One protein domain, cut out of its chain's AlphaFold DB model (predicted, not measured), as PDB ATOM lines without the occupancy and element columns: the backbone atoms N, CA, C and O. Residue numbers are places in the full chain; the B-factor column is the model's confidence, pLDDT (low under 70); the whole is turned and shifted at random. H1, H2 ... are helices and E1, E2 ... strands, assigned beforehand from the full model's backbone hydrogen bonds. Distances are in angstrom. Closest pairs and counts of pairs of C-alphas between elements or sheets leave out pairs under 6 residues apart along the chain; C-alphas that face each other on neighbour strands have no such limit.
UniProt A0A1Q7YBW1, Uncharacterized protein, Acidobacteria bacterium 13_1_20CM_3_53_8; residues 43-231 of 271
ATOM      1  N   SER A  43      51.339  40.600 -21.142       84.75
ATOM      2  CA  SER A  43      49.901  40.870 -21.154       84.75
ATOM      3  C   SER A  43      49.113  39.653 -21.636       84.75
ATOM      4  O   SER A  43      49.516  38.979 -22.589       84.75
ATOM      5  N   SER A  44      47.973  39.392 -20.997       84.44
ATOM      6  CA  SER A  44      47.006  38.408 -21.482       84.44
ATOM      7  C   SER A  44      46.191  38.978 -22.644       84.44
ATOM      8  O   SER A  44      46.010  40.196 -22.760       84.44
ATOM      9  N   ARG A  45      45.633  38.087 -23.469       82.56
ATOM     10  CA  ARG A  45      44.751  38.437 -24.592       82.56
ATOM     11  C   ARG A  45      43.577  39.341 -24.188       82.56
ATOM     12  O   ARG A  45      43.242  40.262 -24.918       82.56
ATOM     13  N   PHE A  46      42.986  39.104 -23.016       82.12
ATOM     14  CA  PHE A  46      41.776  39.796 -22.547       82.12
ATOM     15  C   PHE A  46      42.053  40.881 -21.495       82.12
ATOM     16  O   PHE A  46      41.134  41.429 -20.886       82.12
ATOM     17  N   SER A  47      43.325  41.210 -21.267       82.94
ATOM     18  CA  SER A  47      43.753  42.227 -20.299       82.94
ATOM     19  C   SER A  47      43.075  43.588 -20.509       82.94
ATOM     20  O   SER A  47      42.613  44.218 -19.552       82.94
ATOM     21  N   GLY A  48      42.967  44.025 -21.768       84.31
ATOM     22  CA  GLY A  48      42.295  45.268 -22.150       84.31
ATOM     23  C   GLY A  48      40.792  45.261 -21.861       84.31
ATOM     24  O   GLY A  48      40.251  46.284 -21.440       84.31
ATOM     25  N   ASP A  49      40.139  44.108 -21.997       84.88
ATOM     26  CA  ASP A  49      38.693  43.969 -21.804       84.88
ATOM     27  C   ASP A  49      38.324  43.942 -20.318       84.88
ATOM     28  O   ASP A  49      37.375  44.602 -19.888       84.88
ATOM     29  N   TYR A  50      39.095  43.214 -19.504       83.00
ATOM     30  CA  TYR A  50      38.800  43.057 -18.077       83.00
ATOM     31  C   TYR A  50      39.225  44.249 -17.229       83.00
ATOM     32  O   TYR A  50      38.579  44.565 -16.229       83.00
ATOM     33  N   TYR A  51      40.335  44.890 -17.580       80.12
ATOM     34  CA  TYR A  51      40.897  45.978 -16.785       80.12
ATOM     35  C   TYR A  51      41.599  47.024 -17.644       80.12
ATOM     36  O   TYR A  51      42.586  47.622 -17.208       80.12
ATOM     37  N   GLY A  52      41.082  47.309 -18.838       87.50
ATOM     38  CA  GLY A  52      41.490  48.479 -19.610       87.50
ATOM     39  C   GLY A  52      41.322  49.788 -18.828       87.50
ATOM     40  O   GLY A  52      40.691  49.843 -17.766       87.50
ATOM     41  N   LEU A  53      41.886  50.874 -19.361       85.69
ATOM     42  CA  LEU A  53      41.911  52.183 -18.696       85.69
ATOM     43  C   LEU A  53      40.517  52.642 -18.232       85.69
ATOM     44  O   LEU A  53      40.365  53.075 -17.090       85.69
ATOM     45  N   GLY A  54      39.501  52.498 -19.090       87.44
ATOM     46  CA  GLY A  54      38.122  52.884 -18.777       87.44
ATOM     47  C   GLY A  54      37.520  52.082 -17.621       87.44
ATOM     48  O   GLY A  54      36.928  52.666 -16.715       87.44
ATOM     49  N   VAL A  55      37.733  50.761 -17.599       87.19
ATOM     50  CA  VAL A  55      37.241  49.887 -16.521       87.19
ATOM     51  C   VAL A  55      37.914  50.240 -15.195       87.19
ATOM     52  O   VAL A  55      37.227  50.425 -14.188       87.19
ATOM     53  N   ARG A  56      39.242  50.423 -15.188       85.56
ATOM     54  CA  ARG A  56      39.991  50.839 -13.988       85.56
ATOM     55  C   ARG A  56      39.488  52.174 -13.448       85.56
ATOM     56  O   ARG A  56      39.186  52.276 -12.260       85.56
ATOM     57  N   LEU A  57      39.364  53.178 -14.318       87.88
ATOM     58  CA  LEU A  57      38.883  54.502 -13.930       87.88
ATOM     59  C   LEU A  57      37.460  54.428 -13.368       87.88
ATOM     60  O   LEU A  57      37.201  54.978 -12.299       87.88
ATOM     61  N   GLY A  58      36.563  53.693 -14.032       89.44
ATOM     62  CA  GLY A  58      35.192  53.484 -13.568       89.44
ATOM     63  C   GLY A  58      35.133  52.853 -12.177       89.44
ATOM     64  O   GLY A  58      34.400  53.335 -11.311       89.44
ATOM     65  N   ILE A  59      35.952  51.832 -11.920       89.19
ATOM     66  CA  ILE A  59      36.044  51.177 -10.609       89.19
ATOM     67  C   ILE A  59      36.535  52.147  -9.537       89.19
ATOM     68  O   ILE A  59      35.916  52.244  -8.477       89.19
ATOM     69  N   TYR A  60      37.619  52.881  -9.797       88.56
ATOM     70  CA  TYR A  60      38.173  53.814  -8.816       88.56
ATOM     71  C   TYR A  60      37.198  54.944  -8.495       88.56
ATOM     72  O   TYR A  60      36.971  55.241  -7.321       88.56
ATOM     73  N   LEU A  61      36.555  55.523  -9.513       90.88
ATOM     74  CA  LEU A  61      35.519  56.538  -9.322       90.88
ATOM     75  C   LEU A  61      34.327  55.983  -8.535       90.88
ATOM     76  O   LEU A  61      33.816  56.655  -7.640       90.88
ATOM     77  N   THR A  62      33.930  54.738  -8.798       92.06
ATOM     78  CA  THR A  62      32.851  54.065  -8.064       92.06
ATOM     79  C   THR A  62      33.225  53.824  -6.600       92.06
ATOM     80  O   THR A  62      32.403  54.064  -5.710       92.06
ATOM     81  N   TRP A  63      34.462  53.406  -6.308       90.88
ATOM     82  CA  TRP A  63      34.960  53.268  -4.935       90.88
ATOM     83  C   TRP A  63      34.978  54.598  -4.193       90.88
ATOM     84  O   TRP A  63      34.453  54.675  -3.081       90.88
ATOM     85  N   VAL A  64      35.524  55.647  -4.807       90.56
ATOM     86  CA  VAL A  64      35.568  56.985  -4.202       90.56
ATOM     87  C   VAL A  64      34.152  57.509  -3.964       90.56
ATOM     88  O   VAL A  64      33.843  57.936  -2.853       90.56
ATOM     89  N   SER A  65      33.264  57.400  -4.954       92.31
ATOM     90  CA  SER A  65      31.861  57.807  -4.835       92.31
ATOM     91  C   SER A  65      31.137  57.052  -3.717       92.31
ATOM     92  O   SER A  65      30.504  57.661  -2.855       92.31
ATOM     93  N   SER A  66      31.308  55.731  -3.644       92.56
ATOM     94  CA  SER A  66      30.703  54.903  -2.593       92.56
ATOM     95  C   SER A  66      31.230  55.257  -1.205       92.56
ATOM     96  O   SER A  66      30.470  55.293  -0.236       92.56
ATOM     97  N   TRP A  67      32.528  55.535  -1.092       91.88
ATOM     98  CA  TRP A  67      33.136  55.982   0.155       91.88
ATOM     99  C   TRP A  67      32.600  57.355   0.590       91.88
ATOM    100  O   TRP A  67      32.225  57.520   1.757       91.88
ATOM    101  N   LEU A  68      32.482  58.307  -0.343       91.12
ATOM    102  CA  LEU A  68      31.890  59.622  -0.094       91.12
ATOM    103  C   LEU A  68      30.420  59.507   0.322       91.12
ATOM    104  O   LEU A  68      30.027  60.090   1.331       91.12
ATOM    105  N   ALA A  69      29.620  58.707  -0.385       91.25
ATOM    106  CA  ALA A  69      28.215  58.478  -0.054       91.25
ATOM    107  C   ALA A  69      28.068  57.861   1.346       91.25
ATOM    108  O   ALA A  69      27.314  58.371   2.178       91.25
ATOM    109  N   ASN A  70      28.862  56.830   1.655       90.31
ATOM    110  CA  ASN A  70      28.864  56.189   2.969       90.31
ATOM    111  C   ASN A  70      29.201  57.165   4.107       90.31
ATOM    112  O   ASN A  70      28.671  57.005   5.211       90.31
ATOM    113  N   THR A  71      30.040  58.171   3.844       89.62
ATOM    114  CA  THR A  71      30.598  59.085   4.859       89.62
ATOM    115  C   THR A  71      29.839  60.408   4.992       89.62
ATOM    116  O   THR A  71      29.744  60.948   6.093       89.62
ATOM    117  N   PHE A  72      29.291  60.939   3.898       91.25
ATOM    118  CA  PHE A  72      28.763  62.306   3.858       91.25
ATOM    119  C   PHE A  72      27.312  62.392   3.386       91.25
ATOM    120  O   PHE A  72      26.578  63.256   3.869       91.25
ATOM    121  N   ILE A  73      26.868  61.500   2.493       91.94
ATOM    122  CA  ILE A  73      25.591  61.651   1.777       91.94
ATOM    123  C   ILE A  73      24.670  60.456   2.061       91.94
ATOM    124  O   ILE A  73      24.563  59.541   1.248       91.94
ATOM    125  N   PRO A  74      23.963  60.445   3.208       86.69
ATOM    126  CA  PRO A  74      23.116  59.323   3.606       86.69
ATOM    127  C   PRO A  74      21.992  58.990   2.610       86.69
ATOM    128  O   PRO A  74      21.570  57.834   2.551       86.69
ATOM    129  N   GLY A  75      21.501  59.972   1.846       87.62
ATOM    130  CA  GLY A  75      20.423  59.777   0.866       87.62
ATOM    131  C   GLY A  75      20.807  58.848  -0.290       87.62
ATOM    132  O   GLY A  75      20.015  57.994  -0.674       87.62
ATOM    133  N   GLU A  76      22.057  58.924  -0.747       89.12
ATOM    134  CA  GLU A  76      22.523  58.240  -1.965       89.12
ATOM    135  C   GLU A  76      23.107  56.843  -1.709       89.12
ATOM    136  O   GLU A  76      23.474  56.116  -2.631       89.12
ATOM    137  N   ILE A  77      23.179  56.423  -0.443       89.81
ATOM    138  CA  ILE A  77      23.815  55.158  -0.054       89.81
ATOM    139  C   ILE A  77      23.097  53.955  -0.669       89.81
ATOM    140  O   ILE A  77      23.752  53.012  -1.106       89.81
ATOM    141  N   SER A  78      21.759  53.964  -0.699       87.81
ATOM    142  CA  SER A  78      20.999  52.834  -1.249       87.81
ATOM    143  C   SER A  78      21.269  52.665  -2.742       87.81
ATOM    144  O   SER A  78      21.597  51.561  -3.165       87.81
ATOM    145  N   GLY A  79      21.206  53.758  -3.513       88.69
ATOM    146  CA  GLY A  79      21.480  53.732  -4.951       88.69
ATOM    147  C   GLY A  79      22.913  53.294  -5.254       88.69
ATOM    148  O   GLY A  79      23.126  52.427  -6.102       88.69
ATOM    149  N   GLY A  80      23.892  53.798  -4.494       90.81
ATOM    150  CA  GLY A  80      25.288  53.373  -4.626       90.81
ATOM    151  C   GLY A  80      25.498  51.886  -4.317       90.81
ATOM    152  O   GLY A  80      26.222  51.197  -5.032       90.81
ATOM    153  N   LEU A  81      24.841  51.353  -3.282       91.00
ATOM    154  CA  LEU A  81      24.919  49.925  -2.953       91.00
ATOM    155  C   LEU A  81      24.288  49.047  -4.036       91.00
ATOM    156  O   LEU A  81      24.846  47.988  -4.334       91.00
ATOM    157  N   ASP A  82      23.177  49.467  -4.635       91.19
ATOM    158  CA  ASP A  82      22.526  48.727  -5.719       91.19
ATOM    159  C   ASP A  82      23.401  48.724  -6.983       91.19
ATOM    160  O   ASP A  82      23.679  47.654  -7.528       91.19
ATOM    161  N   ALA A  83      23.951  49.880  -7.374       92.06
ATOM    162  CA  ALA A  83      24.885  49.985  -8.499       92.06
ATOM    163  C   ALA A  83      26.136  49.107  -8.297       92.06
ATOM    164  O   ALA A  83      26.500  48.321  -9.174       92.06
ATOM    165  N   ASN A  84      26.742  49.158  -7.105       92.88
ATOM    166  CA  ASN A  84      27.878  48.304  -6.749       92.88
ATOM    167  C   ASN A  84      27.536  46.814  -6.812       92.88
ATOM    168  O   ASN A  84      28.380  46.001  -7.181       92.88
ATOM    169  N   SER A  85      26.310  46.443  -6.438       94.19
ATOM    170  CA  SER A  85      25.859  45.049  -6.462       94.19
ATOM    171  C   SER A  85      25.720  44.535  -7.889       94.19
ATOM    172  O   SER A  85      26.162  43.427  -8.179       94.19
ATOM    173  N   ILE A  86      25.154  45.347  -8.785       94.25
ATOM    174  CA  ILE A  86      25.043  45.020 -10.213       94.25
ATOM    175  C   ILE A  86      26.438  44.856 -10.819       94.25
ATOM    176  O   ILE A  86      26.702  43.862 -11.494       94.25
ATOM    177  N   PHE A  87      27.348  45.787 -10.521       92.94
ATOM    178  CA  PHE A  87      28.731  45.710 -10.981       92.94
ATOM    179  C   PHE A  87      29.427  44.428 -10.494       92.94
ATOM    180  O   PHE A  87      29.969  43.671 -11.295       92.94
ATOM    181  N   LEU A  88      29.355  44.133  -9.193       94.31
ATOM    182  CA  LEU A  88      29.936  42.917  -8.620       94.31
ATOM    183  C   LEU A  88      29.327  41.637  -9.189       94.31
ATOM    184  O   LEU A  88      30.035  40.649  -9.376       94.31
ATOM    185  N   PHE A  89      28.027  41.643  -9.474       96.25
ATOM    186  CA  PHE A  89      27.363  40.516 -10.112       96.25
ATOM    187  C   PHE A  89      27.869  40.297 -11.541       96.25
ATOM    188  O   PHE A  89      28.172  39.161 -11.906       96.25
ATOM    189  N   ALA A  90      28.047  41.367 -12.320       94.31
ATOM    190  CA  ALA A  90      28.625  41.288 -13.660       94.31
ATOM    191  C   ALA A  90      30.066  40.749 -13.629       94.31
ATOM    192  O   ALA A  90      30.402  39.849 -14.401       94.31
ATOM    193  N   VAL A  91      30.892  41.230 -12.692       93.44
ATOM    194  CA  VAL A  91      32.258  40.721 -12.486       93.44
ATOM    195  C   VAL A  91      32.237  39.241 -12.103       93.44
ATOM    196  O   VAL A  91      32.974  38.452 -12.685       93.44
ATOM    197  N   LEU A  92      31.363  38.826 -11.181       95.38
ATOM    198  CA  LEU A  92      31.240  37.421 -10.792       95.38
ATOM    199  C   LEU A  92      30.850  36.527 -11.980       95.38
ATOM    200  O   LEU A  92      31.454  35.473 -12.170       95.38
ATOM    201  N   ILE A  93      29.876  36.945 -12.796       94.56
ATOM    202  CA  ILE A  93      29.487  36.213 -14.011       94.56
ATOM    203  C   ILE A  93      30.670  36.109 -14.971       94.56
ATOM    204  O   ILE A  93      30.933  35.025 -15.491       94.56
ATOM    205  N   SER A  94      31.381  37.213 -15.197       92.44
ATOM    206  CA  SER A  94      32.553  37.253 -16.070       92.44
ATOM    207  C   SER A  94      33.621  36.255 -15.617       92.44
ATOM    208  O   SER A  94      34.060  35.425 -16.416       92.44
ATOM    209  N   ILE A  95      33.946  36.248 -14.322       92.75
ATOM    210  CA  ILE A  95      34.895  35.306 -13.731       92.75
ATOM    211  C   ILE A  95      34.419  33.856 -13.916       92.75
ATOM    212  O   ILE A  95      35.192  33.010 -14.364       92.75
ATOM    213  N   ILE A  96      33.161  33.547 -13.579       92.69
ATOM    214  CA  ILE A  96      32.627  32.177 -13.665       92.69
ATOM    215  C   ILE A  96      32.629  31.692 -15.114       92.69
ATOM    216  O   ILE A  96      33.121  30.597 -15.381       92.69
ATOM    217  N   LYS A  97      32.136  32.505 -16.056       92.00
ATOM    218  CA  LYS A  97      32.143  32.149 -17.480       92.00
ATOM    219  C   LYS A  97      33.565  31.909 -17.970       92.00
ATOM    220  O   LYS A  97      33.823  30.849 -18.530       92.00
ATOM    221  N   GLY A  98      34.491  32.822 -17.685       89.38
ATOM    222  CA  GLY A  98      35.892  32.661 -18.073       89.38
ATOM    223  C   GLY A  98      36.575  31.452 -17.419       89.38
ATOM    224  O   GLY A  98      37.482  30.867 -17.999       89.38
ATOM    225  N   THR A  99      36.127  31.036 -16.232       89.81
ATOM    226  CA  THR A  99      36.656  29.848 -15.541       89.81
ATOM    227  C   THR A  99      36.166  28.542 -16.172       89.81
ATOM    228  O   THR A  99      36.922  27.574 -16.239       89.81
ATOM    229  N   VAL A 100      34.894  28.497 -16.583       88.44
ATOM    230  CA  VAL A 100      34.225  27.279 -17.077       88.44
ATOM    231  C   VAL A 100      34.478  27.044 -18.567       88.44
ATOM    232  O   VAL A 100      34.482  25.895 -19.007       88.44
ATOM    233  N   VAL A 101      34.693  28.107 -19.346       85.56
ATOM    234  CA  VAL A 101      35.028  27.987 -20.770       85.56
ATOM    235  C   VAL A 101      36.377  27.272 -20.931       85.56
ATOM    236  O   VAL A 101      37.362  27.593 -20.266       85.56
ATOM    237  N   GLY A 102      36.399  26.250 -21.790       76.38
ATOM    238  CA  GLY A 102      37.594  25.469 -22.107       76.38
ATOM    239  C   GLY A 102      38.380  26.031 -23.293       76.38
ATOM    240  O   GLY A 102      37.911  26.903 -24.018       76.38
ATOM    241  N   GLY A 103      39.575  25.485 -23.522       78.62
ATOM    242  CA  GLY A 103      40.413  25.842 -24.670       78.62
ATOM    243  C   GLY A 103      41.100  27.203 -24.528       78.62
ATOM    244  O   GLY A 103      41.526  27.579 -23.437       78.62
ATOM    245  N   SER A 104      41.228  27.918 -25.646       72.81
ATOM    246  CA  SER A 104      41.954  29.192 -25.770       72.81
ATOM    247  C   SER A 104      41.216  30.406 -25.190       72.81
ATOM    248  O   SER A 104      41.817  31.461 -25.019       72.81
ATOM    249  N   GLU A 105      39.930  30.268 -24.859       81.06
ATOM    250  CA  GLU A 105      39.119  31.318 -24.222       81.06
ATOM    251  C   GLU A 105      39.097  31.218 -22.689       81.06
ATOM    252  O   GLU A 105      38.446  32.013 -22.005       81.06
ATOM    253  N   LYS A 106      39.805  30.233 -22.128       86.19
ATOM    254  CA  LYS A 106      39.900  30.053 -20.684       86.19
ATOM    255  C   LYS A 106      40.593  31.263 -20.052       86.19
ATOM    256  O   LYS A 106      41.648  31.707 -20.500       86.19
ATOM    257  N   LEU A 107      40.009  31.775 -18.974       89.94
ATOM    258  CA  LEU A 107      40.501  32.946 -18.255       89.94
ATOM    259  C   LEU A 107      41.934  32.716 -17.757       89.94
ATOM    260  O   LEU A 107      42.209  31.728 -17.067       89.94
ATOM    261  N   ALA A 108      42.833  33.648 -18.082       89.50
ATOM    262  CA  ALA A 108      44.197  33.610 -17.581       89.50
ATOM    263  C   ALA A 108      44.211  33.854 -16.066       89.50
ATOM    264  O   ALA A 108      43.446  34.667 -15.538       89.50
ATOM    265  N   TYR A 109      45.106  33.181 -15.345       89.88
ATOM    266  CA  TYR A 109      45.155  33.288 -13.881       89.88
ATOM    267  C   TYR A 109      45.428  34.720 -13.384       89.88
ATOM    268  O   TYR A 109      44.930  35.099 -12.323       89.88
ATOM    269  N   ILE A 110      46.162  35.531 -14.159       89.75
ATOM    270  CA  ILE A 110      46.424  36.942 -13.837       89.75
ATOM    271  C   ILE A 110      45.148  37.790 -13.931       89.75
ATOM    272  O   ILE A 110      44.903  38.638 -13.074       89.75
ATOM    273  N   ASP A 111      44.288  37.506 -14.909       91.19
ATOM    274  CA  ASP A 111      43.019  38.209 -15.089       91.19
ATOM    275  C   ASP A 111      42.040  37.808 -13.987       91.19
ATOM    276  O   ASP A 111      41.420  38.664 -13.355       91.19
ATOM    277  N   GLY A 112      41.983  36.511 -13.666       92.56
ATOM    278  CA  GLY A 112      41.234  36.014 -12.513       92.56
ATOM    279  C   GLY A 112      41.690  36.648 -11.197       92.56
ATOM    280  O   GLY A 112      40.849  37.009 -10.375       92.56
ATOM    281  N   LEU A 113      43.000  36.859 -11.013       92.94
ATOM    282  CA  LEU A 113      43.544  37.555  -9.843       92.94
ATOM    283  C   LEU A 113      43.059  39.002  -9.768       92.94
ATOM    284  O   LEU A 113      42.609  39.430  -8.703       92.94
ATOM    285  N   VAL A 114      43.124  39.752 -10.871       92.38
ATOM    286  CA  VAL A 114      42.653  41.144 -10.904       92.38
ATOM    287  C   VAL A 114      41.160  41.207 -10.595       92.38
ATOM    288  O   VAL A 114      40.756  41.944  -9.696       92.38
ATOM    289  N   LEU A 115      40.339  40.397 -11.264       93.62
ATOM    290  CA  LEU A 115      38.893  40.374 -11.037       93.62
ATOM    291  C   LEU A 115      38.546  39.956  -9.594       93.62
ATOM    292  O   LEU A 115      37.657  40.544  -8.972       93.62
ATOM    293  N   MET A 116      39.287  39.010  -9.012       94.56
ATOM    294  CA  MET A 116      39.122  38.630  -7.606       94.56
ATOM    295  C   MET A 116      39.509  39.755  -6.645       94.56
ATOM    296  O   MET A 116      38.817  39.995  -5.650       94.56
ATOM    297  N   GLN A 117      40.591  40.471  -6.948       92.56
ATOM    298  CA  GLN A 117      41.031  41.624  -6.172       92.56
ATOM    299  C   GLN A 117      39.999  42.751  -6.218       92.56
ATOM    300  O   GLN A 117      39.740  43.383  -5.193       92.56
ATOM    301  N   LEU A 118      39.371  42.974  -7.375       92.25
ATOM    302  CA  LEU A 118      38.273  43.922  -7.527       92.25
ATOM    303  C   LEU A 118      37.090  43.535  -6.641       92.25
ATOM    304  O   LEU A 118      36.640  44.354  -5.838       92.25
ATOM    305  N   CYS A 119      36.654  42.275  -6.702       94.56
ATOM    306  CA  CYS A 119      35.611  41.750  -5.823       94.56
ATOM    307  C   CYS A 119      35.949  41.984  -4.345       94.56
ATOM    308  O   CYS A 119      35.186  42.642  -3.634       94.56
ATOM    309  N   CYS A 120      37.118  41.525  -3.887       92.88
ATOM    310  CA  CYS A 120      37.558  41.691  -2.500       92.88
ATOM    311  C   CYS A 120      37.637  43.172  -2.095       92.88
ATOM    312  O   CYS A 120      37.187  43.538  -1.009       92.88
ATOM    313  N   GLY A 121      38.149  44.037  -2.973       91.19
ATOM    314  CA  GLY A 121      38.254  45.475  -2.737       91.19
ATOM    315  C   GLY A 121      36.897  46.132  -2.487       91.19
ATOM    316  O   GLY A 121      36.765  46.922  -1.555       91.19
ATOM    317  N   PHE A 122      35.849  45.747  -3.219       91.56
ATOM    318  CA  PHE A 122      34.494  46.208  -2.912       91.56
ATOM    319  C   PHE A 122      33.983  45.651  -1.581       91.56
ATOM    320  O   PHE A 122      33.526  46.440  -0.747       91.56
ATOM    321  N   VAL A 123      34.072  44.330  -1.365       92.25
ATOM    322  CA  VAL A 123      33.556  43.662  -0.151       92.25
ATOM    323  C   VAL A 123      34.165  44.269   1.115       92.25
ATOM    324  O   VAL A 123      33.441  44.629   2.047       92.25
ATOM    325  N   PHE A 124      35.487  44.436   1.138       89.88
ATOM    326  CA  PHE A 124      36.211  44.943   2.302       89.88
ATOM    327  C   PHE A 124      36.340  46.468   2.328       89.88
ATOM    328  O   PHE A 124      36.495  47.045   3.406       89.88
ATOM    329  N   GLY A 125      36.219  47.155   1.194       89.06
ATOM    330  CA  GLY A 125      36.400  48.604   1.097       89.06
ATOM    331  C   GLY A 125      35.126  49.402   1.354       89.06
ATOM    332  O   GLY A 125      35.063  50.183   2.302       89.06
ATOM    333  N   VAL A 126      34.102  49.218   0.521       87.12
ATOM    334  CA  VAL A 126      32.948  50.141   0.469       87.12
ATOM    335  C   VAL A 126      31.598  49.467   0.667       87.12
ATOM    336  O   VAL A 126      30.622  50.129   1.026       87.12
ATOM    337  N   PHE A 127      31.514  48.156   0.458       88.19
ATOM    338  CA  PHE A 127      30.246  47.451   0.487       88.19
ATOM    339  C   PHE A 127      29.748  47.243   1.926       88.19
ATOM    340  O   PHE A 127      30.516  46.960   2.851       88.19
ATOM    341  N   SER A 128      28.439  47.398   2.140       86.06
ATOM    342  CA  SER A 128      27.814  47.194   3.450       86.06
ATOM    343  C   SER A 128      26.442  46.538   3.309       86.06
ATOM    344  O   SER A 128      25.529  47.111   2.717       86.06
ATOM    345  N   LEU A 129      26.281  45.341   3.887       84.81
ATOM    346  CA  LEU A 129      25.008  44.610   3.869       84.81
ATOM    347  C   LEU A 129      23.925  45.336   4.675       84.81
ATOM    348  O   LEU A 129      22.886  45.708   4.134       84.81
ATOM    349  N   TRP A 130      24.206  45.588   5.954       83.75
ATOM    350  CA  TRP A 130      23.270  46.200   6.907       83.75
ATOM    351  C   TRP A 130      23.535  47.682   7.167       83.75
ATOM    352  O   TRP A 130      22.950  48.275   8.070       83.75
ATOM    353  N   GLY A 131      24.452  48.281   6.409       83.25
ATOM    354  CA  GLY A 131      24.804  49.684   6.566       83.25
ATOM    355  C   GLY A 131      25.630  49.993   7.815       83.25
ATOM    356  O   GLY A 131      25.742  51.161   8.170       83.25
ATOM    357  N   TYR A 132      26.255  49.010   8.475       85.69
ATOM    358  CA  TYR A 132      27.110  49.249   9.653       85.69
ATOM    359  C   TYR A 132      28.229  50.268   9.400       85.69
ATOM    360  O   TYR A 132      28.662  50.973  10.306       85.69
ATOM    361  N   ARG A 133      28.684  50.364   8.147       84.44
ATOM    362  CA  ARG A 133      29.763  51.262   7.710       84.44
ATOM    363  C   ARG A 133      29.252  52.599   7.171       84.44
ATOM    364  O   ARG A 133      30.020  53.357   6.594       84.44
ATOM    365  N   THR A 134      27.959  52.864   7.322       89.31
ATOM    366  CA  THR A 134      27.297  54.041   6.761       89.31
ATOM    367  C   THR A 134      27.064  55.104   7.821       89.31
ATOM    368  O   THR A 134      26.930  54.824   9.016       89.31
ATOM    369  N   THR A 135      26.924  56.343   7.365       88.69
ATOM    370  CA  THR A 135      26.567  57.485   8.210       88.69
ATOM    371  C   THR A 135      25.225  57.301   8.920       88.69
ATOM    372  O   THR A 135      25.064  57.790  10.036       88.69
ATOM    373  N   HIS A 136      24.282  56.547   8.337       86.56
ATOM    374  CA  HIS A 136      23.020  56.199   9.006       86.56
ATOM    375  C   HIS A 136      23.267  55.462  10.318       86.56
ATOM    376  O   HIS A 136      22.711  55.842  11.344       86.56
ATOM    377  N   TYR A 137      24.149  54.458  10.315       88.12
ATOM    378  CA  TYR A 137      24.487  53.721  11.532       88.12
ATOM    379  C   TYR A 137      25.228  54.598  12.544       88.12
ATOM    380  O   TYR A 137      24.960  54.523  13.739       88.12
ATOM    381  N   ALA A 138      26.108  55.488  12.076       89.00
ATOM    382  CA  ALA A 138      26.804  56.422  12.958       89.00
ATOM    383  C   ALA A 138      25.856  57.411  13.666       89.00
ATOM    384  O   ALA A 138      26.121  57.781  14.807       89.00
ATOM    385  N   LYS A 139      24.773  57.840  13.002       89.19
ATOM    386  CA  LYS A 139      23.805  58.809  13.545       89.19
ATOM    387  C   LYS A 139      22.698  58.154  14.374       89.19
ATOM    388  O   LYS A 139      22.323  58.682  15.413       89.19
ATOM    389  N   GLU A 140      22.166  57.026  13.915       90.31
ATOM    390  CA  GLU A 140      20.945  56.416  14.470       90.31
ATOM    391  C   GLU A 140      21.215  55.108  15.232       90.31
ATOM    392  O   GLU A 140      20.304  54.524  15.832       90.31
ATOM    393  N   GLY A 141      22.460  54.626  15.213       90.25
ATOM    394  CA  GLY A 141      22.871  53.393  15.874       90.25
ATOM    395  C   GLY A 141      22.178  52.151  15.295       90.25
ATOM    396  O   GLY A 141      21.879  52.093  14.097       90.25
ATOM    397  N   PRO A 142      21.864  51.143  16.134       88.12
ATOM    398  CA  PRO A 142      21.239  49.890  15.696       88.12
ATOM    399  C   PRO A 142      19.903  50.057  14.958       88.12
ATOM    400  O   PRO A 142      19.515  49.183  14.184       88.12
ATOM    401  N   LYS A 143      19.196  51.181  15.149       86.75
ATOM    402  CA  LYS A 143      17.927  51.458  14.455       86.75
ATOM    403  C   LYS A 143      18.117  51.618  12.940       86.75
ATOM    404  O   LYS A 143      17.218  51.241  12.187       86.75
ATOM    405  N   ALA A 144      19.290  52.079  12.498       84.12
ATOM    406  CA  ALA A 144      19.620  52.265  11.082       84.12
ATOM    407  C   ALA A 144      19.553  50.963  10.269       84.12
ATOM    408  O   ALA A 144      19.219  50.993   9.086       84.12
ATOM    409  N   VAL A 145      19.811  49.813  10.905       83.50
ATOM    410  CA  VAL A 145      19.813  48.494  10.248       83.50
ATOM    411  C   VAL A 145      18.467  48.192   9.585       83.50
ATOM    412  O   VAL A 145      18.420  47.585   8.516       83.50
ATOM    413  N   ARG A 146      17.360  48.689  10.157       80.44
ATOM    414  CA  ARG A 146      16.009  48.491   9.610       80.44
ATOM    415  C   ARG A 146      15.825  49.131   8.231       80.44
ATOM    416  O   ARG A 146      15.022  48.635   7.445       80.44
ATOM    417  N   ARG A 147      16.592  50.179   7.899       80.31
ATOM    418  CA  ARG A 147      16.540  50.829   6.575       80.31
ATOM    419  C   ARG A 147      17.099  49.938   5.468       80.31
ATOM    420  O   ARG A 147      16.633  50.002   4.336       80.31
ATOM    421  N   PHE A 148      18.026  49.053   5.823       78.75
ATOM    422  CA  PHE A 148      18.663  48.099   4.922       78.75
ATOM    423  C   PHE A 148      18.019  46.703   5.008       78.75
ATOM    424  O   PHE A 148      18.660  45.725   4.669       78.75
ATOM    425  N   GLY A 149      16.774  46.550   5.470       70.25
ATOM    426  CA  GLY A 149      16.128  45.233   5.648       70.25
ATOM    427  C   GLY A 149      15.360  44.677   4.435       70.25
ATOM    428  O   GLY A 149      14.647  43.684   4.569       70.25
ATOM    429  N   LYS A 150      15.429  45.327   3.266       83.31
ATOM    430  CA  LYS A 150      14.602  44.996   2.086       83.31
ATOM    431  C   LYS A 150      15.135  43.786   1.297       83.31
ATOM    432  O   LYS A 150      16.192  43.242   1.605       83.31
ATOM    433  N   ILE A 151      14.408  43.379   0.246       86.69
ATOM    434  CA  ILE A 151      14.783  42.281  -0.669       86.69
ATOM    435  C   ILE A 151      16.214  42.422  -1.211       86.69
ATOM    436  O   ILE A 151      16.954  41.443  -1.236       86.69
ATOM    437  N   GLY A 152      16.644  43.654  -1.512       87.44
ATOM    438  CA  GLY A 152      17.997  43.936  -1.994       87.44
ATOM    439  C   GLY A 152      19.092  43.452  -1.040       87.44
ATOM    440  O   GLY A 152      20.152  43.036  -1.481       87.44
ATOM    441  N   THR A 153      18.854  43.410   0.270       90.31
ATOM    442  CA  THR A 153      19.851  42.906   1.231       90.31
ATOM    443  C   THR A 153      20.020  41.400   1.167       90.31
ATOM    444  O   THR A 153      21.141  40.921   1.306       90.31
ATOM    445  N   HIS A 154      18.945  40.663   0.889       91.31
ATOM    446  CA  HIS A 154      19.019  39.218   0.667       91.31
ATOM    447  C   HIS A 154      19.761  38.906  -0.635       91.31
ATOM    448  O   HIS A 154      20.650  38.059  -0.636       91.31
ATOM    449  N   CYS A 155      19.486  39.652  -1.713       92.31
ATOM    450  CA  CYS A 155      20.230  39.530  -2.974       92.31
ATOM    451  C   CYS A 155      21.724  39.824  -2.781       92.31
ATOM    452  O   CYS A 155      22.573  39.056  -3.227       92.31
ATOM    453  N   ARG A 156      22.052  40.900  -2.057       94.31
ATOM    454  CA  ARG A 156      23.437  41.275  -1.742       94.31
ATOM    455  C   ARG A 156      24.130  40.235  -0.871       94.31
ATOM    456  O   ARG A 156      25.283  39.915  -1.129       94.31
ATOM    457  N   LEU A 157      23.437  39.674   0.118       95.06
ATOM    458  CA  LEU A 157      23.964  38.582   0.933       95.06
ATOM    459  C   LEU A 157      24.274  37.353   0.069       95.06
ATOM    460  O   LEU A 157      25.376  36.826   0.160       95.06
ATOM    461  N   GLY A 158      23.356  36.952  -0.815       96.12
ATOM    462  CA  GLY A 158      23.588  35.861  -1.765       96.12
ATOM    463  C   GLY A 158      24.793  36.114  -2.678       96.12
ATOM    464  O   GLY A 158      25.643  35.238  -2.828       96.12
ATOM    465  N   LEU A 159      24.913  37.331  -3.217       96.81
ATOM    466  CA  LEU A 159      26.044  37.742  -4.052       96.81
ATOM    467  C   LEU A 159      27.382  37.656  -3.301       96.81
ATOM    468  O   LEU A 159      28.335  37.072  -3.812       96.81
ATOM    469  N   LEU A 160      27.460  38.196  -2.081       96.38
ATOM    470  CA  LEU A 160      28.684  38.151  -1.273       96.38
ATOM    471  C   LEU A 160      29.061  36.728  -0.849       96.38
ATOM    472  O   LEU A 160      30.251  36.400  -0.807       96.38
ATOM    473  N   THR A 161      28.068  35.880  -0.566       96.94
ATOM    474  CA  THR A 161      28.289  34.451  -0.321       96.94
ATOM    475  C   THR A 161      28.903  33.793  -1.552       96.94
ATOM    476  O   THR A 161      29.932  33.133  -1.429       96.94
ATOM    477  N   ALA A 162      28.336  34.018  -2.741       97.56
ATOM    478  CA  ALA A 162      28.845  33.443  -3.985       97.56
ATOM    479  C   ALA A 162      30.282  33.900  -4.293       97.56
ATOM    480  O   ALA A 162      31.138  33.065  -4.584       97.56
ATOM    481  N   ILE A 163      30.575  35.199  -4.142       97.31
ATOM    482  CA  ILE A 163      31.932  35.752  -4.296       97.31
ATOM    483  C   ILE A 163      32.903  35.105  -3.304       97.31
ATOM    484  O   ILE A 163      34.006  34.726  -3.690       97.31
ATOM    485  N   SER A 164      32.512  34.953  -2.036       97.12
ATOM    486  CA  SER A 164      33.395  34.387  -1.006       97.12
ATOM    487  C   SER A 164      33.676  32.901  -1.246       97.12
ATOM    488  O   SER A 164      34.824  32.476  -1.147       97.12
ATOM    489  N   VAL A 165      32.653  32.123  -1.623       97.25
ATOM    490  CA  VAL A 165      32.799  30.699  -1.974       97.25
ATOM    491  C   VAL A 165      33.699  30.531  -3.196       97.25
ATOM    492  O   VAL A 165      34.633  29.728  -3.161       97.25
ATOM    493  N   TYR A 166      33.478  31.325  -4.249       96.75
ATOM    494  CA  TYR A 166      34.367  31.317  -5.408       96.75
ATOM    495  C   TYR A 166      35.792  31.730  -5.005       96.75
ATOM    496  O   TYR A 166      36.759  31.109  -5.438       96.75
ATOM    497  N   GLY A 167      35.942  32.728  -4.130       96.44
ATOM    498  CA  GLY A 167      37.232  33.159  -3.598       96.44
ATOM    499  C   GLY A 167      38.005  32.024  -2.920       96.44
ATOM    500  O   GLY A 167      39.197  31.874  -3.175       96.44
ATOM    501  N   ILE A 168      37.352  31.183  -2.109       96.69
ATOM    502  CA  ILE A 168      37.997  30.001  -1.503       96.69
ATOM    503  C   ILE A 168      38.555  29.076  -2.587       96.69
ATOM    504  O   ILE A 168      39.718  28.670  -2.511       96.69
ATOM    505  N   TRP A 169      37.748  28.759  -3.603       95.50
ATOM    506  CA  TRP A 169      38.184  27.916  -4.716       95.50
ATOM    507  C   TRP A 169      39.350  28.553  -5.486       95.50
ATOM    508  O   TRP A 169      40.365  27.894  -5.723       95.50
ATOM    509  N   PHE A 170      39.245  29.843  -5.808       94.94
ATOM    510  CA  PHE A 170      40.256  30.591  -6.549       94.94
ATOM    511  C   PHE A 170      41.607  30.586  -5.824       94.94
ATOM    512  O   PHE A 170      42.628  30.221  -6.408       94.94
ATOM    513  N   TRP A 171      41.622  30.918  -4.531       94.44
ATOM    514  CA  TRP A 171      42.860  30.972  -3.752       94.44
ATOM    515  C   TRP A 171      43.426  29.585  -3.428       94.44
ATOM    516  O   TRP A 171      44.639  29.443  -3.273       94.44
ATOM    517  N   SER A 172      42.589  28.547  -3.368       92.81
ATOM    518  CA  SER A 172      43.043  27.171  -3.127       92.81
ATOM    519  C   SER A 172      43.641  26.529  -4.383       92.81
ATOM    520  O   SER A 172      44.751  25.973  -4.334       92.81
ATOM    521  N   TYR A 173      42.916  26.643  -5.499       91.00
ATOM    522  CA  TYR A 173      43.153  25.908  -6.741       91.00
ATOM    523  C   TYR A 173      43.278  26.825  -7.956       91.00
ATOM    524  O   TYR A 173      44.246  26.687  -8.695       91.00
ATOM    525  N   GLY A 174      42.359  27.778  -8.138       89.06
ATOM    526  CA  GLY A 174      42.271  28.584  -9.363       89.06
ATOM    527  C   GLY A 174      43.551  29.348  -9.721       89.06
ATOM    528  O   GLY A 174      43.917  29.400 -10.890       89.06
ATOM    529  N   ILE A 175      44.269  29.880  -8.727       89.12
ATOM    530  CA  ILE A 175      45.513  30.634  -8.946       89.12
ATOM    531  C   ILE A 175      46.738  29.755  -9.231       89.12
ATOM    532  O   ILE A 175      47.781  30.253  -9.654       89.12
ATOM    533  N   ARG A 176      46.647  28.446  -8.977       84.38
ATOM    534  CA  ARG A 176      47.706  27.518  -9.377       84.38
ATOM    535  C   ARG A 176      47.538  27.281 -10.873       84.38
ATOM    536  O   ARG A 176      46.500  26.794 -11.293       84.38
ATOM    537  N   TYR A 177      48.561  27.570 -11.662       67.50
ATOM    538  CA  TYR A 177      48.578  27.377 -13.119       67.50
ATOM    539  C   TYR A 177      48.646  25.891 -13.546       67.50
ATOM    540  O   TYR A 177      49.048  25.577 -14.664       67.50
ATOM    541  N   ASP A 178      48.291  24.958 -12.657       63.78
ATOM    542  CA  ASP A 178      48.317  23.525 -12.941       63.78
ATOM    543  C   ASP A 178      47.188  23.167 -13.926       63.78
ATOM    544  O   ASP A 178      46.000  23.394 -13.653       63.78
ATOM    545  N   LEU A 179      47.576  22.613 -15.082       54.97
ATOM    546  CA  LEU A 179      46.755  22.471 -16.292       54.97
ATOM    547  C   LEU A 179      45.428  21.732 -16.074       54.97
ATOM    548  O   LEU A 179      44.490  21.928 -16.846       54.97
ATOM    549  N   ARG A 180      45.321  20.873 -15.054       59.34
ATOM    550  CA  ARG A 180      44.139  20.014 -14.889       59.34
ATOM    551  C   ARG A 180      42.967  20.670 -14.152       59.34
ATOM    552  O   ARG A 180      41.837  20.263 -14.387       59.34
ATOM    553  N   HIS A 181      43.203  21.658 -13.282       62.12
ATOM    554  CA  HIS A 181      42.147  22.186 -12.390       62.12
ATOM    555  C   HIS A 181      42.210  23.705 -12.132       62.12
ATOM    556  O   HIS A 181      41.307  24.241 -11.488       62.12
ATOM    557  N   GLY A 182      43.252  24.398 -12.605       74.75
ATOM    558  CA  GLY A 182      43.448  25.837 -12.403       74.75
ATOM    559  C   GLY A 182      43.031  26.710 -13.588       74.75
ATOM    560  O   GLY A 182      42.549  26.213 -14.610       74.75
ATOM    561  N   LEU A 183      43.222  28.024 -13.458       81.62
ATOM    562  CA  LEU A 183      43.074  28.984 -14.560       81.62
ATOM    563  C   LEU A 183      44.166  28.790 -15.628       81.62
ATOM    564  O   LEU A 183      45.171  28.119 -15.386       81.62
ATOM    565  N   ALA A 184      43.949  29.335 -16.828       79.50
ATOM    566  CA  ALA A 184      44.885  29.177 -17.940       79.50
ATOM    567  C   ALA A 184      46.187  29.951 -17.713       79.50
ATOM    568  O   ALA A 184      46.190  30.998 -17.064       79.50
ATOM    569  N   ILE A 185      47.280  29.446 -18.286       84.06
ATOM    570  CA  ILE A 185      48.556  30.164 -18.405       84.06
ATOM    571  C   ILE A 185      48.364  31.358 -19.354       84.06
ATOM    572  O   ILE A 185      47.472  31.348 -20.199       84.06
ATOM    573  N   VAL A 186      49.184  32.402 -19.209       82.94
ATOM    574  CA  VAL A 186      49.167  33.540 -20.134       82.94
ATOM    575  C   VAL A 186      49.613  33.075 -21.523       82.94
ATOM    576  O   VAL A 186      50.751  32.635 -21.698       82.94
ATOM    577  N   THR A 187      48.718  33.197 -22.499       81.62
ATOM    578  CA  THR A 187      48.987  32.943 -23.916       81.62
ATOM    579  C   THR A 187      49.062  34.250 -24.699       81.62
ATOM    580  O   THR A 187      48.544  35.284 -24.260       81.62
ATOM    581  N   ASP A 188      49.711  34.214 -25.857       80.62
ATOM    582  CA  ASP A 188      49.658  35.296 -26.837       80.62
ATOM    583  C   ASP A 188      48.350  35.280 -27.667       80.62
ATOM    584  O   ASP A 188      47.397  34.560 -27.349       80.62
ATOM    585  N   GLU A 189      48.278  36.115 -28.708       77.88
ATOM    586  CA  GLU A 189      47.118  36.201 -29.610       77.88
ATOM    587  C   GLU A 189      46.913  34.934 -30.456       77.88
ATOM    588  O   GLU A 189      45.774  34.616 -30.808       77.88
ATOM    589  N   ASN A 190      47.992  34.191 -30.718       79.50
ATOM    590  CA  ASN A 190      47.990  32.940 -31.475       79.50
ATOM    591  C   ASN A 190      47.617  31.733 -30.596       79.50
ATOM    592  O   ASN A 190      47.298  30.664 -31.114       79.50
ATOM    593  N   GLY A 191      47.584  31.919 -29.272       77.06
ATOM    594  CA  GLY A 191      47.303  30.870 -28.294       77.06
ATOM    595  C   GLY A 191      48.556  30.151 -27.791       77.06
ATOM    596  O   GLY A 191      48.428  29.179 -27.043       77.06
ATOM    597  N   ASP A 192      49.743  30.640 -28.144       82.06
ATOM    598  CA  ASP A 192      51.010  30.063 -27.717       82.06
ATOM    599  C   ASP A 192      51.366  30.528 -26.291       82.06
ATOM    600  O   ASP A 192      51.121  31.685 -25.921       82.06
ATOM    601  N   PRO A 193      51.921  29.646 -25.437       83.88
ATOM    602  CA  PRO A 193      52.298  30.003 -24.075       83.88
ATOM    603  C   PRO A 193      53.434  31.037 -24.067       83.88
ATOM    604  O   PRO A 193      54.445  30.884 -24.753       83.88
ATOM    605  N   ARG A 194      53.289  32.083 -23.247       85.06
ATOM    606  CA  ARG A 194      54.323  33.115 -23.058       85.06
ATOM    607  C   ARG A 194      55.584  32.547 -22.375       85.06
ATOM    608  O   ARG A 194      55.516  31.505 -21.724       85.06
ATOM    609  N   PRO A 195      56.734  33.247 -22.450       86.25
ATOM    610  CA  PRO A 195      57.953  32.836 -21.757       86.25
ATOM    611  C   PRO A 195      57.740  32.642 -20.245       86.25
ATOM    612  O   PRO A 195      56.957  33.377 -19.635       86.25
ATOM    613  N   PRO A 196      58.483  31.720 -19.599       83.62
ATOM    614  CA  PRO A 196      58.316  31.407 -18.177       83.62
ATOM    615  C   PRO A 196      58.592  32.588 -17.237       83.62
ATOM    616  O   PRO A 196      58.121  32.612 -16.100       83.62
ATOM    617  N   GLU A 197      59.304  33.602 -17.723       86.44
ATOM    618  CA  GLU A 197      59.547  34.875 -17.039       86.44
ATOM    619  C   GLU A 197      58.255  35.661 -16.748       86.44
ATOM    620  O   GLU A 197      58.231  36.470 -15.821       86.44
ATOM    621  N   CYS A 198      57.170  35.390 -17.482       82.94
ATOM    622  CA  CYS A 198      55.857  36.005 -17.279       82.94
ATOM    623  C   CYS A 198      54.985  35.288 -16.237       82.94
ATOM    624  O   CYS A 198      53.921  35.789 -15.876       82.94
ATOM    625  N   TYR A 199      55.400  34.115 -15.753       84.38
ATOM    626  CA  TYR A 199      54.609  33.312 -14.821       84.38
ATOM    627  C   TYR A 199      54.606  33.796 -13.359       84.38
ATOM    628  O   TYR A 199      53.556  33.696 -12.708       84.38
ATOM    629  N   PRO A 200      55.709  34.314 -12.782       86.19
ATOM    630  CA  PRO A 200      55.670  34.794 -11.411       86.19
ATOM    631  C   PRO A 200      54.839  36.075 -11.323       86.19
ATOM    632  O   PRO A 200      55.180  37.108 -11.898       86.19
ATOM    633  N   VAL A 201      53.749  36.018 -10.556       87.69
ATOM    634  CA  VAL A 201      52.874  37.172 -10.345       87.69
ATOM    635  C   VAL A 201      53.154  37.807  -8.999       87.69
ATOM    636  O   VAL A 201      53.241  37.144  -7.959       87.69
ATOM    637  N   TYR A 202      53.267  39.127  -9.041       89.00
ATOM    638  CA  TYR A 202      53.527  39.960  -7.886       89.00
ATOM    639  C   TYR A 202      52.383  40.938  -7.689       89.00
ATOM    640  O   TYR A 202      51.815  41.452  -8.652       89.00
ATOM    641  N   ILE A 203      52.083  41.222  -6.430       88.94
ATOM    642  CA  ILE A 203      51.242  42.353  -6.060       88.94
ATOM    643  C   ILE A 203      52.078  43.387  -5.325       88.94
ATOM    644  O   ILE A 203      53.028  43.059  -4.611       88.94
ATOM    645  N   PHE A 204      51.702  44.644  -5.520       84.31
ATOM    646  CA  PHE A 204      52.374  45.795  -4.947       84.31
ATOM    647  C   PHE A 204      51.406  46.485  -3.992       84.31
ATOM    648  O   PHE A 204      50.399  47.043  -4.418       84.31
ATOM    649  N   PHE A 205      51.712  46.418  -2.700       75.62
ATOM    650  CA  PHE A 205      51.080  47.269  -1.690       75.62
ATOM    651  C   PHE A 205      52.080  48.331  -1.242       75.62
ATOM    652  O   PHE A 205      51.952  49.497  -1.592       75.62
ATOM    653  N   PHE A 206      53.127  47.884  -0.547       82.62
ATOM    654  CA  PHE A 206      54.278  48.698  -0.135       82.62
ATOM    655  C   PHE A 206      55.613  48.076  -0.569       82.62
ATOM    656  O   PHE A 206      56.632  48.753  -0.613       82.62
ATOM    657  N   ALA A 207      55.595  46.792  -0.925       87.75
ATOM    658  CA  ALA A 207      56.719  46.038  -1.457       87.75
ATOM    659  C   ALA A 207      56.221  45.076  -2.547       87.75
ATOM    660  O   ALA A 207      55.025  44.773  -2.620       87.75
ATOM    661  N   LYS A 208      57.147  44.591  -3.379       88.50
ATOM    662  CA  LYS A 208      56.897  43.542  -4.375       88.50
ATOM    663  C   LYS A 208      56.704  42.210  -3.651       88.50
ATOM    664  O   LYS A 208      57.671  41.620  -3.177       88.50
ATOM    665  N   LEU A 209      55.465  41.731  -3.561       90.81
ATOM    666  CA  LEU A 209      55.136  40.486  -2.864       90.81
ATOM    667  C   LEU A 209      54.697  39.417  -3.857       90.81
ATOM    668  O   LEU A 209      53.827  39.658  -4.691       90.81
ATOM    669  N   ASN A 210      55.285  38.224  -3.759       90.25
ATOM    670  CA  ASN A 210      54.878  37.082  -4.574       90.25
ATOM    671  C   ASN A 210      53.484  36.608  -4.138       90.25
ATOM    672  O   ASN A 210      53.268  36.270  -2.969       90.25
ATOM    673  N   VAL A 211      52.550  36.558  -5.088       90.94
ATOM    674  CA  VAL A 211      51.153  36.192  -4.826       90.94
ATOM    675  C   VAL A 211      51.022  34.756  -4.330       90.94
ATOM    676  O   VAL A 211      50.213  34.492  -3.443       90.94
ATOM    677  N   LEU A 212      51.845  33.837  -4.841       89.06
ATOM    678  CA  LEU A 212      51.817  32.428  -4.439       89.06
ATOM    679  C   LEU A 212      52.398  32.182  -3.037       89.06
ATOM    680  O   LEU A 212      52.232  31.085  -2.505       89.06
ATOM    681  N   GLY A 213      53.061  33.182  -2.446       89.50
ATOM    682  CA  GLY A 213      53.611  33.129  -1.092       89.50
ATOM    683  C   GLY A 213      52.570  33.435  -0.010       89.50
ATOM    684  O   GLY A 213      51.426  32.988  -0.065       89.50
ATOM    685  N   GLY A 214      52.960  34.232   0.991       89.94
ATOM    686  CA  GLY A 214      52.107  34.555   2.146       89.94
ATOM    687  C   GLY A 214      50.788  35.255   1.794       89.94
ATOM    688  O   GLY A 214      49.802  35.102   2.511       89.94
ATOM    689  N   ILE A 215      50.740  35.962   0.661       92.00
ATOM    690  CA  ILE A 215      49.533  36.629   0.160       92.00
ATOM    691  C   ILE A 215      48.401  35.634  -0.079       92.00
ATOM    692  O   ILE A 215      47.295  35.844   0.412       92.00
ATOM    693  N   LYS A 216      48.664  34.529  -0.779       92.50
ATOM    694  CA  LYS A 216      47.663  33.485  -1.011       92.50
ATOM    695  C   LYS A 216      47.069  32.978   0.303       92.50
ATOM    696  O   LYS A 216      45.854  32.843   0.408       92.50
ATOM    697  N   THR A 217      47.911  32.726   1.306       92.69
ATOM    698  CA  THR A 217      47.460  32.271   2.630       92.69
ATOM    699  C   THR A 217      46.581  33.319   3.309       92.69
ATOM    700  O   THR A 217      45.510  32.981   3.809       92.69
ATOM    701  N   LEU A 218      46.986  34.593   3.276       93.62
ATOM    702  CA  LEU A 218      46.207  35.699   3.837       93.62
ATOM    703  C   LEU A 218      44.815  35.785   3.200       93.62
ATOM    704  O   LEU A 218      43.809  35.797   3.910       93.62
ATOM    705  N   TYR A 219      44.749  35.802   1.869       93.81
ATOM    706  CA  TYR A 219      43.478  35.901   1.161       93.81
ATOM    707  C   TYR A 219      42.600  34.671   1.358       93.81
ATOM    708  O   TYR A 219      41.392  34.829   1.512       93.81
ATOM    709  N   LEU A 220      43.180  33.471   1.417       95.06
ATOM    710  CA  LEU A 220      42.432  32.251   1.709       95.06
ATOM    711  C   LEU A 220      41.781  32.303   3.099       95.06
ATOM    712  O   LEU A 220      40.618  31.927   3.241       95.06
ATOM    713  N   ILE A 221      42.497  32.799   4.114       96.31
ATOM    714  CA  ILE A 221      41.937  32.997   5.460       96.31
ATOM    715  C   ILE A 221      40.808  34.031   5.409       96.31
ATOM    716  O   ILE A 221      39.723  33.783   5.938       96.31
ATOM    717  N   MET A 222      41.037  35.167   4.743       95.19
ATOM    718  CA  MET A 222      40.040  36.233   4.622       95.19
ATOM    719  C   MET A 222      38.761  35.750   3.926       95.19
ATOM    720  O   MET A 222      37.675  35.957   4.466       95.19
ATOM    721  N   THR A 223      38.867  35.079   2.775       95.75
ATOM    722  CA  THR A 223      37.701  34.582   2.024       95.75
ATOM    723  C   THR A 223      36.990  33.438   2.740       95.75
ATOM    724  O   THR A 223      35.764  33.365   2.696       95.75
ATOM    725  N   SER A 224      37.724  32.580   3.455       97.19
ATOM    726  CA  SER A 224      37.129  31.525   4.289       97.19
ATOM    727  C   SER A 224      36.326  32.116   5.447       97.19
ATOM    728  O   SER A 224      35.186  31.715   5.684       97.19
ATOM    729  N   GLY A 225      36.888  33.117   6.133       96.56
ATOM    730  CA  GLY A 225      36.207  33.831   7.209       96.56
ATOM    731  C   GLY A 225      34.944  34.547   6.728       96.56
ATOM    732  O   GLY A 225      33.890  34.429   7.359       96.56
ATOM    733  N   THR A 226      35.006  35.242   5.585       95.31
ATOM    734  CA  THR A 226      33.819  35.903   5.021       95.31
ATOM    735  C   THR A 226      32.778  34.915   4.521       95.31
ATOM    736  O   THR A 226      31.592  35.144   4.743       95.31
ATOM    737  N   ALA A 227      33.186  33.807   3.897       96.94
ATOM    738  CA  ALA A 227      32.255  32.773   3.459       96.94
ATOM    739  C   ALA A 227      31.510  32.166   4.647       96.94
ATOM    740  O   ALA A 227      30.284  32.108   4.615       96.94
ATOM    741  N   LEU A 228      32.222  31.781   5.712       97.56
ATOM    742  CA  LEU A 228      31.600  31.242   6.919       97.56
ATOM    743  C   LEU A 228      30.578  32.228   7.494       97.56
ATOM    744  O   LEU A 228      29.432  31.859   7.749       97.56
ATOM    745  N   TYR A 229      30.975  33.494   7.635       95.56
ATOM    746  CA  TYR A 229      30.093  34.550   8.115       95.56
ATOM    747  C   TYR A 229      28.835  34.698   7.241       95.56
ATOM    748  O   TYR A 229      27.717  34.651   7.757       95.56
ATOM    749  N   TYR A 230      28.986  34.836   5.922       95.56
ATOM    750  CA  TYR A 230      27.844  35.048   5.031       95.56
ATOM    751  C   TYR A 230      26.970  33.802   4.857       95.56
ATOM    752  O   TYR A 230      25.755  33.950   4.745       95.56
ATOM    753  N   ILE A 231      27.528  32.589   4.913       96.62
ATOM    754  CA  ILE A 231      26.758  31.337   4.893       96.62
ATOM    755  C   ILE A 231      25.884  31.234   6.142       96.62
ATOM    756  O   ILE A 231      24.686  30.990   6.017       96.62
TER     757      ILE A 231
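AT A GLANCE: This is residues 43 to 231 of the 271 residues of an uncharacterized protein of Acidobacteria bacterium 13_1_20CM_3_53_8 (UniProt A0A1Q7YBW1). This is an elongated bundle of four helices, H2, H3, H4 and H6, running up and down, each against the one before it, with H4 nearest the middle and H7 packed along H6 on the outside. Short H5 makes a corner with H2 at one end of the bundle, while H1 and the long unnamed stretch of residues 175 to 201 lie toward the other end; this stretch leads to a small hairpin, E1 and E2, beside the beginning of H7. The printed part has 189 residues with seven named helices and two named strands, in the order H1, H2, H3, H4, H5, H6, E1, E2, H7; the sheet E1 - E2 is antiparallel and the class is mostly helix. The whole is compact, with a radius of gyration of the C-alphas of 17.9 A and spans of 57 by 33 by 33 A.

IN THESE COORDINATES: H1 is residues 47 to 51, beginning at C-alpha 47 (43.753, 42.227, -20.299). H2, residues 53 to 72, is 28.0 A long, and H3, residues 74 to 100, 39.7 A. H4, residues 109 to 125, is 23.1 A long, H5 is residues 135 to 148, and H6, residues 151 to 174, is 31.9 A long. E1 is residues 202 to 204 and E2 residues 208 to 210. H7, residues 211 to 231, is 26.7 A long, has a kink of 30 degrees near residue 218, and ends at C-alpha 231 (26.758, 31.337, 4.893).

HOW THE PARTS SIT: H1 touches H4, closest at the C-alphas of Ser 47 and Asp 111, 6.6 A, where H4 uses residues 111 to 115 alone. H3 and H4 are a helical hairpin at a shallow tilt of 22 degrees, opposite ways; they touch, closest at the C-alphas of Leu 88 and Cys 119, 6.4 A, with H3 using residues 84 to 95 alone. H4 and H6 touch at a steep tilt of 40 degrees, opposite ways, closest at the C-alphas of Met 116 and Gly 167, 7.0 A. H6 and H7 touch, closest at the C-alphas of Ser 164 and Ala 227, 4.9 A. H2 and H5 only just touch, with 3 pairs of C-alphas within 8 A, and only at their ends, closest at the C-alphas of Thr 71 and Thr 135, 5.5 A. In the hairpin of E1 and E2, N 203 and O 209 are 2.9 A apart, within hydrogen-bond range. Every O i to N i+4 pair is within that range in H1, H2, H4 and H6; the counts are 21 of 23 in H3, 14 of 17 in H7 and 3 of 10 in H5, where 7 of 11 O i to N i+3 pairs are within range.

THE WHOLE: The two C-alphas farthest apart, those of Glu 140 and Asn 190, are 58.3 A apart. The printed part has no cut, and the link from H6 to E1, 27 residues, is long. The mean pLDDT of the printed part is 88.3, with residues 177 to 181 under 70.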